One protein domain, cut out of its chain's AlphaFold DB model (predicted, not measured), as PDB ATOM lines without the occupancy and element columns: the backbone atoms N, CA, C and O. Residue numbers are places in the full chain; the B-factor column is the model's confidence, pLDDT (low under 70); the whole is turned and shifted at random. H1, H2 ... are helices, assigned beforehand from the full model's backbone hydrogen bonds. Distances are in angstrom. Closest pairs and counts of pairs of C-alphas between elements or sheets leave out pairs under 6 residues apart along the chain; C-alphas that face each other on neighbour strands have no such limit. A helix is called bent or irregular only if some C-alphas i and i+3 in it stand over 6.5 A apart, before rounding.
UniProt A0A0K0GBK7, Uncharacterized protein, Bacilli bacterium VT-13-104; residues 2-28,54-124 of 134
ATOM      1  N   LEU A   2     142.180 177.930 231.293       91.38
ATOM      2  CA  LEU A   2     143.446 177.778 230.552       91.38
ATOM      3  C   LEU A   2     143.287 177.491 229.057       91.38
ATOM      4  O   LEU A   2     143.973 178.097 228.256       91.38
ATOM      5  N   LYS A   3     142.341 176.635 228.659       92.56
ATOM      6  CA  LYS A   3     142.090 176.297 227.245       92.56
ATOM      7  C   LYS A   3     141.676 177.489 226.385       92.56
ATOM      8  O   LYS A   3     142.045 177.562 225.221       92.56
ATOM      9  N   VAL A   4     140.907 178.418 226.952       93.88
ATOM     10  CA  VAL A   4     140.493 179.640 226.249       93.88
ATOM     11  C   VAL A   4     141.699 180.560 226.097       93.88
ATOM     12  O   VAL A   4     141.964 181.028 225.000       93.88
ATOM     13  N   ILE A   5     142.491 180.733 227.160       94.44
ATOM     14  CA  ILE A   5     143.758 181.480 227.109       94.44
ATOM     15  C   ILE A   5     144.710 180.842 226.084       94.44
ATOM     16  O   ILE A   5     145.314 181.541 225.273       94.44
ATOM     17  N   ALA A   6     144.770 179.510 226.050       95.75
ATOM     18  CA  ALA A   6     145.546 178.769 225.073       95.75
ATOM     19  C   ALA A   6     145.075 179.049 223.644       95.75
ATOM     20  O   ALA A   6     145.906 179.187 222.761       95.75
ATOM     21  N   ALA A   7     143.773 179.208 223.404       95.31
ATOM     22  CA  ALA A   7     143.257 179.558 222.081       95.31
ATOM     23  C   ALA A   7     143.696 180.956 221.622       95.31
ATOM     24  O   ALA A   7     143.954 181.144 220.438       95.31
ATOM     25  N   PHE A   8     143.828 181.915 222.543       95.62
ATOM     26  CA  PHE A   8     144.346 183.253 222.234       95.62
ATOM     27  C   PHE A   8     145.854 183.268 221.963       95.62
ATOM     28  O   PHE A   8     146.326 184.083 221.167       95.62
ATOM     29  N   LEU A   9     146.605 182.379 222.618       95.38
ATOM     30  CA  LEU A   9     148.063 182.288 222.506       95.38
ATOM     31  C   LEU A   9     148.530 181.350 221.380       95.38
ATOM     32  O   LEU A   9     149.577 181.585 220.779       95.38
ATOM     33  N   ALA A  10     147.752 180.323 221.042       95.69
ATOM     34  CA  ALA A  10     148.109 179.312 220.048       95.69
ATOM     35  C   ALA A  10     148.425 179.871 218.649       95.69
ATOM     36  O   ALA A  10     149.361 179.358 218.037       95.69
ATOM     37  N   PRO A  11     147.753 180.922 218.132       94.31
ATOM     38  CA  PRO A  11     148.155 181.539 216.873       94.31
ATOM     39  C   PRO A  11     149.590 182.081 216.887       94.31
ATOM     40  O   PRO A  11     150.281 181.957 215.884       94.31
ATOM     41  N   PHE A  12     150.075 182.619 218.016       93.56
ATOM     42  CA  PHE A  12     151.466 183.080 218.135       93.56
ATOM     43  C   PHE A  12     152.446 181.910 218.026       93.56
ATOM     44  O   PHE A  12     153.451 181.996 217.320       93.56
ATOM     45  N   VAL A  13     152.127 180.801 218.697       95.31
ATOM     46  CA  VAL A  13     152.920 179.567 218.639       95.31
ATOM     47  C   VAL A  13     152.909 178.986 217.222       95.31
ATOM     48  O   VAL A  13     153.952 178.593 216.707       95.31
ATOM     49  N   LEU A  14     151.758 179.009 216.549       94.50
ATOM     50  CA  LEU A  14     151.630 178.574 215.160       94.50
ATOM     51  C   LEU A  14     152.474 179.433 214.213       94.50
ATOM     52  O   LEU A  14     153.203 178.896 213.381       94.50
ATOM     53  N   SER A  15     152.430 180.758 214.356       91.56
ATOM     54  CA  SER A  15     153.274 181.660 213.571       91.56
ATOM     55  C   SER A  15     154.761 181.392 213.789       91.56
ATOM     56  O   SER A  15     155.525 181.419 212.827       91.56
ATOM     57  N   PHE A  16     155.176 181.080 215.021       91.38
ATOM     58  CA  PHE A  16     156.550 180.661 215.296       91.38
ATOM     59  C   PHE A  16     156.923 179.388 214.520       91.38
ATOM     60  O   PHE A  16     157.981 179.342 213.893       91.38
ATOM     61  N   PHE A  17     156.037 178.387 214.471       92.56
ATOM     62  CA  PHE A  17     156.272 177.191 213.659       92.56
ATOM     63  C   PHE A  17     156.321 177.473 212.159       92.56
ATOM     64  O   PHE A  17     157.144 176.877 211.473       92.56
ATOM     65  N   PHE A  18     155.505 178.391 211.639       89.50
ATOM     66  CA  PHE A  18     155.604 178.793 210.235       89.50
ATOM     67  C   PHE A  18     156.921 179.500 209.926       89.50
ATOM     68  O   PHE A  18     157.504 179.251 208.874       89.50
ATOM     69  N   ILE A  19     157.435 180.331 210.833       88.31
ATOM     70  CA  ILE A  19     158.769 180.923 210.672       88.31
ATOM     71  C   ILE A  19     159.828 179.817 210.644       88.31
ATOM     72  O   ILE A  19     160.680 179.817 209.760       88.31
ATOM     73  N   LEU A  20     159.747 178.847 211.559       89.06
ATOM     74  CA  LEU A  20     160.683 177.725 211.609       89.06
ATOM     75  C   LEU A  20     160.621 176.861 210.339       89.06
ATOM     76  O   LEU A  20     161.657 176.487 209.796       89.06
ATOM     77  N   TYR A  21     159.420 176.587 209.834       85.81
ATOM     78  CA  TYR A  21     159.206 175.850 208.591       85.81
ATOM     79  C   TYR A  21     159.802 176.587 207.381       85.81
ATOM     80  O   TYR A  21     160.550 175.994 206.608       85.81
ATOM     81  N   ASN A  22     159.562 177.898 207.261       84.19
ATOM     82  CA  ASN A  22     160.133 178.718 206.187       84.19
ATOM     83  C   ASN A  22     161.660 178.854 206.290       84.19
ATOM     84  O   ASN A  22     162.340 178.867 205.267       84.19
ATOM     85  N   LEU A  23     162.220 178.913 207.506       86.81
ATOM     86  CA  LEU A  23     163.671 178.893 207.729       86.81
ATOM     87  C   LEU A  23     164.306 177.612 207.182       86.81
ATOM     88  O   LEU A  23     165.332 177.675 206.508       86.81
ATOM     89  N   LEU A  24     163.692 176.458 207.452       84.69
ATOM     90  CA  LEU A  24     164.156 175.180 206.913       84.69
ATOM     91  C   LEU A  24     164.040 175.146 205.385       84.69
ATOM     92  O   LEU A  24     164.967 174.687 204.724       84.69
ATOM     93  N   GLY A  25     162.948 175.683 204.831       81.88
ATOM     94  CA  GLY A  25     162.763 175.841 203.387       81.88
ATOM     95  C   GLY A  25     163.887 176.653 202.745       81.88
ATOM     96  O   GLY A  25     164.545 176.154 201.841       81.88
ATOM     97  N   MET A  26     164.194 177.837 203.286       84.75
ATOM     98  CA  MET A  26     165.290 178.693 202.808       84.75
ATOM     99  C   MET A  26     166.632 177.955 202.761       84.75
ATOM    100  O   MET A  26     167.367 178.081 201.785       84.75
ATOM    101  N   ILE A  27     166.962 177.183 203.801       85.00
ATOM    102  CA  ILE A  27     168.223 176.426 203.853       85.00
ATOM    103  C   ILE A  27     168.288 175.386 202.723       85.00
ATOM    104  O   ILE A  27     169.368 175.104 202.207       85.00
ATOM    105  N   LEU A  28     167.144 174.816 202.338       86.56
ATOM    106  CA  LEU A  28     167.054 173.765 201.328       86.56
ATOM    107  C   LEU A  28     166.932 174.307 199.895       86.56
ATOM    108  O   LEU A  28     167.461 173.679 198.978       86.56
ATOM    109  N   ILE A  54     136.889 175.300 217.342       93.00
ATOM    110  CA  ILE A  54     137.227 173.903 217.037       93.00
ATOM    111  C   ILE A  54     138.165 173.342 218.104       93.00
ATOM    112  O   ILE A  54     137.838 172.340 218.746       93.00
ATOM    113  N   ALA A  55     139.311 173.986 218.341       92.50
ATOM    114  CA  ALA A  55     140.339 173.417 219.216       92.50
ATOM    115  C   ALA A  55     139.909 173.371 220.691       92.50
ATOM    116  O   ALA A  55     140.142 172.364 221.366       92.50
ATOM    117  N   VAL A  56     139.222 174.405 221.195       95.00
ATOM    118  CA  VAL A  56     138.717 174.418 222.578       95.00
ATOM    119  C   VAL A  56     137.712 173.282 222.820       95.00
ATOM    120  O   VAL A  56     137.976 172.483 223.722       95.00
ATOM    121  N   PRO A  57     136.624 173.105 222.042       93.25
ATOM    122  CA  PRO A  57     135.747 171.941 222.195       93.25
ATOM    123  C   PRO A  57     136.478 170.603 222.046       93.25
ATOM    124  O   PRO A  57     136.304 169.716 222.887       93.25
ATOM    125  N   ALA A  58     137.350 170.473 221.038       92.75
ATOM    126  CA  ALA A  58     138.125 169.254 220.815       92.75
ATOM    127  C   ALA A  58     138.977 168.887 222.039       92.75
ATOM    128  O   ALA A  58     139.015 167.726 222.437       92.75
ATOM    129  N   SER A  59     139.586 169.868 222.709       93.56
ATOM    130  CA  SER A  59     140.404 169.639 223.906       93.56
ATOM    131  C   SER A  59     139.636 169.006 225.068       93.56
ATOM    132  O   SER A  59     140.176 168.166 225.787       93.56
ATOM    133  N   PHE A  60     138.361 169.366 225.258       92.44
ATOM    134  CA  PHE A  60     137.512 168.753 226.283       92.44
ATOM    135  C   PHE A  60     137.206 167.290 225.962       92.44
ATOM    136  O   PHE A  60     137.160 166.463 226.871       92.44
ATOM    137  N   ILE A  61     137.025 166.961 224.682       91.38
ATOM    138  CA  ILE A  61     136.821 165.580 224.233       91.38
ATOM    139  C   ILE A  61     138.114 164.780 224.422       91.38
ATOM    140  O   ILE A  61     138.087 163.700 225.011       91.38
ATOM    141  N   ILE A  62     139.251 165.328 223.984       91.00
ATOM    142  CA  ILE A  62     140.561 164.671 224.058       91.00
ATOM    143  C   ILE A  62     140.921 164.311 225.502       91.00
ATOM    144  O   ILE A  62     141.372 163.197 225.745       91.00
ATOM    145  N   GLU A  63     140.693 165.206 226.462       87.81
ATOM    146  CA  GLU A  63     140.960 164.929 227.881       87.81
ATOM    147  C   GLU A  63     140.088 163.825 228.469       87.81
ATOM    148  O   GLU A  63     140.553 163.059 229.306       87.81
ATOM    149  N   ARG A  64     138.827 163.725 228.040       86.12
ATOM    150  CA  ARG A  64     137.922 162.677 228.529       86.12
ATOM    151  C   ARG A  64     138.260 161.308 227.957       86.12
ATOM    152  O   ARG A  64     138.076 160.303 228.632       86.12
ATOM    153  N   VAL A  65     138.714 161.272 226.706       83.88
ATOM    154  CA  VAL A  65     138.970 160.024 225.980       83.88
ATOM    155  C   VAL A  65     140.383 159.499 226.235       83.88
ATOM    156  O   VAL A  65     140.591 158.288 226.240       83.88
ATOM    157  N   ASN A  66     141.370 160.375 226.442       72.06
ATOM    158  CA  ASN A  66     142.772 159.981 226.366       72.06
ATOM    159  C   ASN A  66     143.467 159.880 227.734       72.06
ATOM    160  O   ASN A  66     143.589 160.869 228.450       72.06
ATOM    161  N   LYS A  67     144.018 158.694 228.036       64.38
ATOM    162  CA  LYS A  67     144.976 158.454 229.139       64.38
ATOM    163  C   LYS A  67     146.434 158.308 228.665       64.38
ATOM    164  O   LYS A  67     147.312 158.065 229.484       64.38
ATOM    165  N   GLY A  68     146.688 158.399 227.357       71.56
ATOM    166  CA  GLY A  68     147.995 158.169 226.739       71.56
ATOM    167  C   GLY A  68     148.561 159.411 226.049       71.56
ATOM    168  O   GLY A  68     148.672 160.486 226.635       71.56
ATOM    169  N   VAL A  69     148.950 159.258 224.783       86.12
ATOM    170  CA  VAL A  69     149.722 160.246 224.018       86.12
ATOM    171  C   VAL A  69     148.846 161.444 223.603       86.12
ATOM    172  O   VAL A  69     148.325 161.489 222.489       86.12
ATOM    173  N   ARG A  70     148.648 162.418 224.510       89.62
ATOM    174  CA  ARG A  70     147.773 163.597 224.297       89.62
ATOM    175  C   ARG A  70     148.126 164.366 223.018       89.62
ATOM    176  O   ARG A  70     147.217 164.716 222.273       89.62
ATOM    177  N   TRP A  71     149.413 164.576 222.730       92.69
ATOM    178  CA  TRP A  71     149.867 165.401 221.600       92.69
ATOM    179  C   TRP A  71     149.410 164.886 220.227       92.69
ATOM    180  O   TRP A  71     149.017 165.690 219.382       92.69
ATOM    181  N   LEU A  72     149.372 163.564 220.017       93.31
ATOM    182  CA  LEU A  72     148.895 162.968 218.761       93.31
ATOM    183  C   LEU A  72     147.416 163.272 218.517       93.31
ATOM    184  O   LEU A  72     147.029 163.610 217.402       93.31
ATOM    185  N   ASN A  73     146.591 163.215 219.564       93.25
ATOM    186  CA  ASN A  73     145.166 163.510 219.435       93.25
ATOM    187  C   ASN A  73     144.915 164.970 219.055       93.25
ATOM    188  O   ASN A  73     143.982 165.251 218.310       93.25
ATOM    189  N   TYR A  74     145.751 165.893 219.533       94.69
ATOM    190  CA  TYR A  74     145.669 167.293 219.128       94.69
ATOM    191  C   TYR A  74     146.090 167.500 217.671       94.69
ATOM    192  O   TYR A  74     145.430 168.258 216.965       94.69
ATOM    193  N   ILE A  75     147.119 166.793 217.190       94.88
ATOM    194  CA  ILE A  75     147.493 166.805 215.765       94.88
ATOM    195  C   ILE A  75     146.344 166.276 214.902       94.88
ATOM    196  O   ILE A  75     145.964 166.923 213.928       94.88
ATOM    197  N   LEU A  76     145.748 165.141 215.280       93.44
ATOM    198  CA  LEU A  76     144.600 164.571 214.570       93.44
ATOM    199  C   LEU A  76     143.396 165.518 214.587       93.44
ATOM    200  O   LEU A  76     142.757 165.706 213.555       93.44
ATOM    201  N   ALA A  77     143.111 166.163 215.720       93.25
ATOM    202  CA  ALA A  77     142.070 167.183 215.805       93.25
ATOM    203  C   ALA A  77     142.363 168.385 214.896       93.25
ATOM    204  O   ALA A  77     141.440 168.917 214.284       93.25
ATOM    205  N   GLY A  78     143.635 168.773 214.758       93.69
ATOM    206  CA  GLY A  78     144.086 169.780 213.800       93.69
ATOM    207  C   GLY A  78     143.776 169.382 212.358       93.69
ATOM    208  O   GLY A  78     143.111 170.138 211.655       93.69
ATOM    209  N   ILE A  79     144.166 168.171 211.941       93.25
ATOM    210  CA  ILE A  79     143.875 167.637 210.597       93.25
ATOM    211  C   ILE A  79     142.364 167.586 210.336       93.25
ATOM    212  O   ILE A  79     141.910 168.042 209.290       93.25
ATOM    213  N   ILE A  80     141.577 167.059 211.281       92.56
ATOM    214  CA  ILE A  80     140.114 166.962 211.151       92.56
ATOM    215  C   ILE A  80     139.495 168.361 211.048       92.56
ATOM    216  O   ILE A  80     138.678 168.605 210.164       92.56
ATOM    217  N   GLY A  81     139.911 169.294 211.908       90.31
ATOM    218  CA  GLY A  81     139.456 170.683 211.877       90.31
ATOM    219  C   GLY A  81     139.786 171.378 210.556       90.31
ATOM    220  O   GLY A  81     138.916 172.006 209.959       90.31
ATOM    221  N   GLY A  82     141.009 171.205 210.056       89.00
ATOM    222  CA  GLY A  82     141.424 171.704 208.745       89.00
ATOM    223  C   GLY A  82     140.621 171.095 207.596       89.00
ATOM    224  O   GLY A  82     140.169 171.813 206.708       89.00
ATOM    225  N   GLY A  83     140.350 169.789 207.658       87.69
ATOM    226  CA  GLY A  83     139.485 169.096 206.703       87.69
ATOM    227  C   GLY A  83     138.066 169.668 206.664       87.69
ATOM    228  O   GLY A  83     137.525 169.872 205.581       87.69
ATOM    229  N   ILE A  84     137.488 170.007 207.822       87.50
ATOM    230  CA  ILE A  84     136.178 170.676 207.907       87.50
ATOM    231  C   ILE A  84     136.230 172.055 207.232       87.50
ATOM    232  O   ILE A  84     135.334 172.389 206.459       87.50
ATOM    233  N   VAL A  85     137.283 172.841 207.477       84.19
ATOM    234  CA  VAL A  85     137.454 174.170 206.859       84.19
ATOM    235  C   VAL A  85     137.560 174.068 205.334       84.19
ATOM    236  O   VAL A  85     136.908 174.832 204.621       84.19
ATOM    237  N   ILE A  86     138.332 173.110 204.817       84.19
ATOM    238  CA  ILE A  86     138.446 172.873 203.369       84.19
ATOM    239  C   ILE A  86     137.109 172.417 202.785       84.19
ATOM    240  O   ILE A  86     136.696 172.914 201.736       84.19
ATOM    241  N   PHE A  87     136.412 171.502 203.460       83.94
ATOM    242  CA  PHE A  87     135.113 171.011 203.010       83.94
ATOM    243  C   PHE A  87     134.097 172.154 202.881       83.94
ATOM    244  O   PHE A  87     133.455 172.285 201.842       83.94
ATOM    245  N   ILE A  88     134.011 173.032 203.887       81.94
ATOM    246  CA  ILE A  88     133.126 174.207 203.858       81.94
ATOM    247  C   ILE A  88     133.479 175.139 202.690       81.94
ATOM    248  O   ILE A  88     132.583 175.591 201.976       81.94
ATOM    249  N   ASN A  89     134.768 175.409 202.459       80.06
ATOM    250  CA  ASN A  89     135.199 176.260 201.345       80.06
ATOM    251  C   ASN A  89     134.872 175.649 199.976       80.06
ATOM    252  O   ASN A  89     134.363 176.343 199.098       80.06
ATOM    253  N   THR A  90     135.076 174.337 199.828       79.75
ATOM    254  CA  THR A  90     134.790 173.605 198.586       79.75
ATOM    255  C   THR A  90     133.297 173.641 198.248       79.75
ATOM    256  O   THR A  90     132.929 173.867 197.097       79.75
ATOM    257  N   VAL A  91     132.422 173.470 199.246       78.69
ATOM    258  CA  VAL A  91     130.959 173.518 199.062       78.69
ATOM    259  C   VAL A  91     130.481 174.922 198.671       78.69
ATOM    260  O   VAL A  91     129.573 175.054 197.853       78.69
ATOM    261  N   ASN A  92     131.122 175.975 199.183       75.50
ATOM    262  CA  ASN A  92     130.786 177.365 198.861       75.50
ATOM    263  C   ASN A  92     131.345 177.855 197.510       75.50
ATOM    264  O   ASN A  92     131.216 179.035 197.199       75.50
ATOM    265  N   SER A  93     131.945 176.977 196.692       66.12
ATOM    266  CA  SER A  93     132.558 177.308 195.389       66.12
ATOM    267  C   SER A  93     133.705 178.335 195.445       66.12
ATOM    268  O   SER A  93     134.148 178.813 194.401       66.12
ATOM    269  N   ASN A  94     134.237 178.628 196.635       63.72
ATOM    270  CA  ASN A  94     135.445 179.431 196.808       63.72
ATOM    271  C   ASN A  94     136.656 178.493 196.706       63.72
ATOM    272  O   ASN A  94     136.958 177.750 197.638       63.72
ATOM    273  N   GLN A  95     137.340 178.494 195.558       61.06
ATOM    274  CA  GLN A  95     138.490 177.610 195.295       61.06
ATOM    275  C   GLN A  95     139.803 178.062 195.965       61.06
ATOM    276  O   GLN A  95     140.857 177.498 195.684       61.06
ATOM    277  N   ASP A  96     139.763 179.046 196.865       60.66
ATOM    278  CA  ASP A  96     140.970 179.636 197.463       60.66
ATOM    279  C   ASP A  96     141.716 178.680 198.412       60.66
ATOM    280  O   ASP A  96     142.908 178.854 198.665       60.66
ATOM    281  N   PHE A  97     141.041 177.645 198.923       62.34
ATOM    282  CA  PHE A  97     141.628 176.657 199.832       62.34
ATOM    283  C   PHE A  97     141.654 175.269 199.189       62.34
ATOM    284  O   PHE A  97     140.679 174.519 199.244       62.34
ATOM    285  N   VAL A  98     142.796 174.920 198.595       65.44
ATOM    286  CA  VAL A  98     143.042 173.608 197.979       65.44
ATOM    287  C   VAL A  98     143.723 172.673 198.978       65.44
ATOM    288  O   VAL A  98     144.576 173.084 199.764       65.44
ATOM    289  N   TYR A  99     143.367 171.388 198.931       70.25
ATOM    290  CA  TYR A  99     144.038 170.347 199.703       70.25
ATOM    291  C   TYR A  99     145.444 170.096 199.137       70.25
ATOM    292  O   TYR A  99     145.616 169.346 198.176       70.25
ATOM    293  N   THR A 100     146.451 170.750 199.715       82.12
ATOM    294  CA  THR A 100     147.869 170.546 199.385       82.12
ATOM    295  C   THR A 100     148.600 169.847 200.536       82.12
ATOM    296  O   THR A 100     148.162 169.937 201.688       82.12
ATOM    297  N   PRO A 101     149.729 169.161 200.273       79.81
ATOM    298  CA  PRO A 101     150.573 168.611 201.335       79.81
ATOM    299  C   PRO A 101     150.960 169.659 202.390       79.81
ATOM    300  O   PRO A 101     150.914 169.372 203.586       79.81
ATOM    301  N   ASP A 102     151.233 170.893 201.963       82.12
ATOM    302  CA  ASP A 102     151.573 172.002 202.860       82.12
ATOM    303  C   ASP A 102     150.398 172.399 203.762       82.12
ATOM    304  O   ASP A 102     150.592 172.682 204.945       82.12
ATOM    305  N   ALA A 103     149.163 172.346 203.250       84.06
ATOM    306  CA  ALA A 103     147.969 172.590 204.054       84.06
ATOM    307  C   ALA A 103     147.805 171.533 205.158       84.06
ATOM    308  O   ALA A 103     147.506 171.877 206.302       84.06
ATOM    309  N   ILE A 104     148.066 170.254 204.856       88.38
ATOM    310  CA  ILE A 104     148.027 169.177 205.861       88.38
ATOM    311  C   ILE A 104     149.043 169.456 206.969       88.38
ATOM    312  O   ILE A 104     148.690 169.406 208.149       88.38
ATOM    313  N   VAL A 105     150.282 169.796 206.601       90.12
ATOM    314  CA  VAL A 105     151.334 170.147 207.564       90.12
ATOM    315  C   VAL A 105     150.912 171.349 208.409       90.12
ATOM    316  O   VAL A 105     151.046 171.313 209.632       90.12
ATOM    317  N   ALA A 106     150.322 172.381 207.802       90.25
ATOM    318  CA  ALA A 106     149.827 173.548 208.523       90.25
ATOM    319  C   ALA A 106     148.740 173.194 209.552       90.25
ATOM    320  O   ALA A 106     148.780 173.679 210.684       90.25
ATOM    321  N   TYR A 107     147.803 172.304 209.216       92.62
ATOM    322  CA  TYR A 107     146.768 171.855 210.152       92.62
ATOM    323  C   TYR A 107     147.315 170.969 211.274       92.62
ATOM    324  O   TYR A 107     146.882 171.090 212.423       92.62
ATOM    325  N   MET A 108     148.303 170.122 210.974       94.25
ATOM    326  CA  MET A 108     149.035 169.366 211.992       94.25
ATOM    327  C   MET A 108     149.737 170.307 212.974       94.25
ATOM    328  O   MET A 108     149.601 170.145 214.191       94.25
ATOM    329  N   LEU A 109     150.436 171.321 212.454       95.00
ATOM    330  CA  LEU A 109     151.111 172.342 213.252       95.00
ATOM    331  C   LEU A 109     150.123 173.166 214.073       95.00
ATOM    332  O   LEU A 109     150.423 173.477 215.223       95.00
ATOM    333  N   ALA A 110     148.937 173.476 213.546       94.88
ATOM    334  CA  ALA A 110     147.891 174.165 214.296       94.88
ATOM    335  C   ALA A 110     147.455 173.346 215.521       94.88
ATOM    336  O   ALA A 110     147.499 173.846 216.647       94.88
ATOM    337  N   GLY A 111     147.128 172.064 215.331       95.81
ATOM    338  CA  GLY A 111     146.795 171.158 216.432       95.81
ATOM    339  C   GLY A 111     147.918 171.054 217.469       95.81
ATOM    340  O   GLY A 111     147.688 171.191 218.673       95.81
ATOM    341  N   PHE A 112     149.157 170.891 217.002       96.62
ATOM    342  CA  PHE A 112     150.331 170.798 217.868       96.62
ATOM    343  C   PHE A 112     150.621 172.095 218.642       96.62
ATOM    344  O   PHE A 112     150.962 172.052 219.824       96.62
ATOM    345  N   SER A 113     150.424 173.251 218.012       96.94
ATOM    346  CA  SER A 113     150.608 174.570 218.626       96.94
ATOM    347  C   SER A 113     149.647 174.780 219.787       96.94
ATOM    348  O   SER A 113     150.046 175.242 220.856       96.94
ATOM    349  N   PHE A 114     148.389 174.376 219.615       97.25
ATOM    350  CA  PHE A 114     147.404 174.430 220.686       97.25
ATOM    351  C   PHE A 114     147.766 173.497 221.849       97.25
ATOM    352  O   PHE A 114     147.707 173.913 223.006       97.25
ATOM    353  N   TYR A 115     148.222 172.276 221.550       96.25
ATOM    354  CA  TYR A 115     148.723 171.347 222.566       96.25
ATOM    355  C   TYR A 115     149.880 171.935 223.379       96.25
ATOM    356  O   TYR A 115     149.823 171.930 224.608       96.25
ATOM    357  N   LEU A 116     150.913 172.465 222.714       96.62
ATOM    358  CA  LEU A 116     152.058 173.064 223.402       96.62
ATOM    359  C   LEU A 116     151.650 174.255 224.256       96.62
ATOM    360  O   LEU A 116     152.146 174.413 225.368       96.62
ATOM    361  N   THR A 117     150.720 175.067 223.762       97.12
ATOM    362  CA  THR A 117     150.219 176.216 224.511       97.12
ATOM    363  C   THR A 117     149.518 175.773 225.796       97.12
ATOM    364  O   THR A 117     149.785 176.331 226.857       97.12
ATOM    365  N   ILE A 118     148.670 174.739 225.730       95.81
ATOM    366  CA  ILE A 118     148.052 174.149 226.926       95.81
ATOM    367  C   ILE A 118     149.122 173.611 227.873       95.81
ATOM    368  O   ILE A 118     149.091 173.940 229.052       95.81
ATOM    369  N   LEU A 119     150.078 172.832 227.365       94.62
ATOM    370  CA  LEU A 119     151.128 172.222 228.179       94.62
ATOM    371  C   LEU A 119     151.939 173.276 228.946       94.62
ATOM    372  O   LEU A 119     152.181 173.122 230.139       94.62
ATOM    373  N   ILE A 120     152.335 174.362 228.278       95.12
ATOM    374  CA  ILE A 120     153.078 175.463 228.906       95.12
ATOM    375  C   ILE A 120     152.239 176.119 230.005       95.12
ATOM    376  O   ILE A 120     152.751 176.370 231.093       95.12
ATOM    377  N   LEU A 121     150.956 176.376 229.744       95.38
ATOM    378  CA  LEU A 121     150.061 176.978 230.732       95.38
ATOM    379  C   LEU A 121     149.811 176.055 231.935       95.38
ATOM    380  O   LEU A 121     149.826 176.541 233.061       95.38
ATOM    381  N   GLU A 122     149.642 174.746 231.716       93.56
ATOM    382  CA  GLU A 122     149.513 173.739 232.784       93.56
ATOM    383  C   GLU A 122     150.780 173.716 233.668       93.56
ATOM    384  O   GLU A 122     150.682 173.738 234.893       93.56
ATOM    385  N   ILE A 123     151.977 173.743 233.065       93.44
ATOM    386  CA  ILE A 123     153.255 173.781 233.803       93.44
ATOM    387  C   ILE A 123     153.396 175.076 234.614       93.44
ATOM    388  O   ILE A 123     153.852 175.045 235.759       93.44
ATOM    389  N   LEU A 124     153.032 176.221 234.031       93.12
ATOM    390  CA  LEU A 124     153.095 177.508 234.723       93.12
ATOM    391  C   LEU A 124     152.139 177.541 235.917       93.12
ATOM    392  O   LEU A 124     152.560 177.934 237.001       93.12
TER     393      LEU A 124
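This is residues 2 to 28 and 54 to 124 of the 134 residues of an uncharacterized protein of Bacilli bacterium VT-13-104 (UniProt A0A0K0GBK7). The kinked H1 crosses one side of H4, and H3 crosses another. Short H2 packs on H3 and residues 3 to 7 of H1, while residues 22 to 28 of H1 stick out. The printed part has 98 residues with four named helices, H1 to H4 in order along the chain; its class is all helix, and the whole is compact, with a radius of gyration of the C-alphas of 14.4 A and spans of 39 by 37 by 24 A.

Find C-alpha 2 at (143.446, 177.778, 230.552); H1, residues 2 to 28, runs 37.8 A, with a kink of 44 degrees near residue 9, only just irregular: C-alphas 8 and 11 are 6.8 A apart. H2 is residues 54 to 65, 16.6 A; H3, 70 to 91, 31.9 A; H4, 101 to 124, 34.6 A, ending at (153.095, 177.508, 234.723).

Look at Ala 10 and Phe 114, closest C-alphas where H1 touches H4, 5.0 A, at a steep tilt of 49 degrees, opposite ways. H3 and H4, a hairpin, touch closest at C-alphas 78 and 111, 4.0 A. H1 and H3 are apart. Every O i to N i+4 pair is within hydrogen-bond range in H2, H3 and H4; in H1, 21 of 23.

Residues 29 to 53 are not printed; C-alphas 28 and 54 are 33.7 A apart. Residues 67 and 93 to 98 have pLDDT under 70.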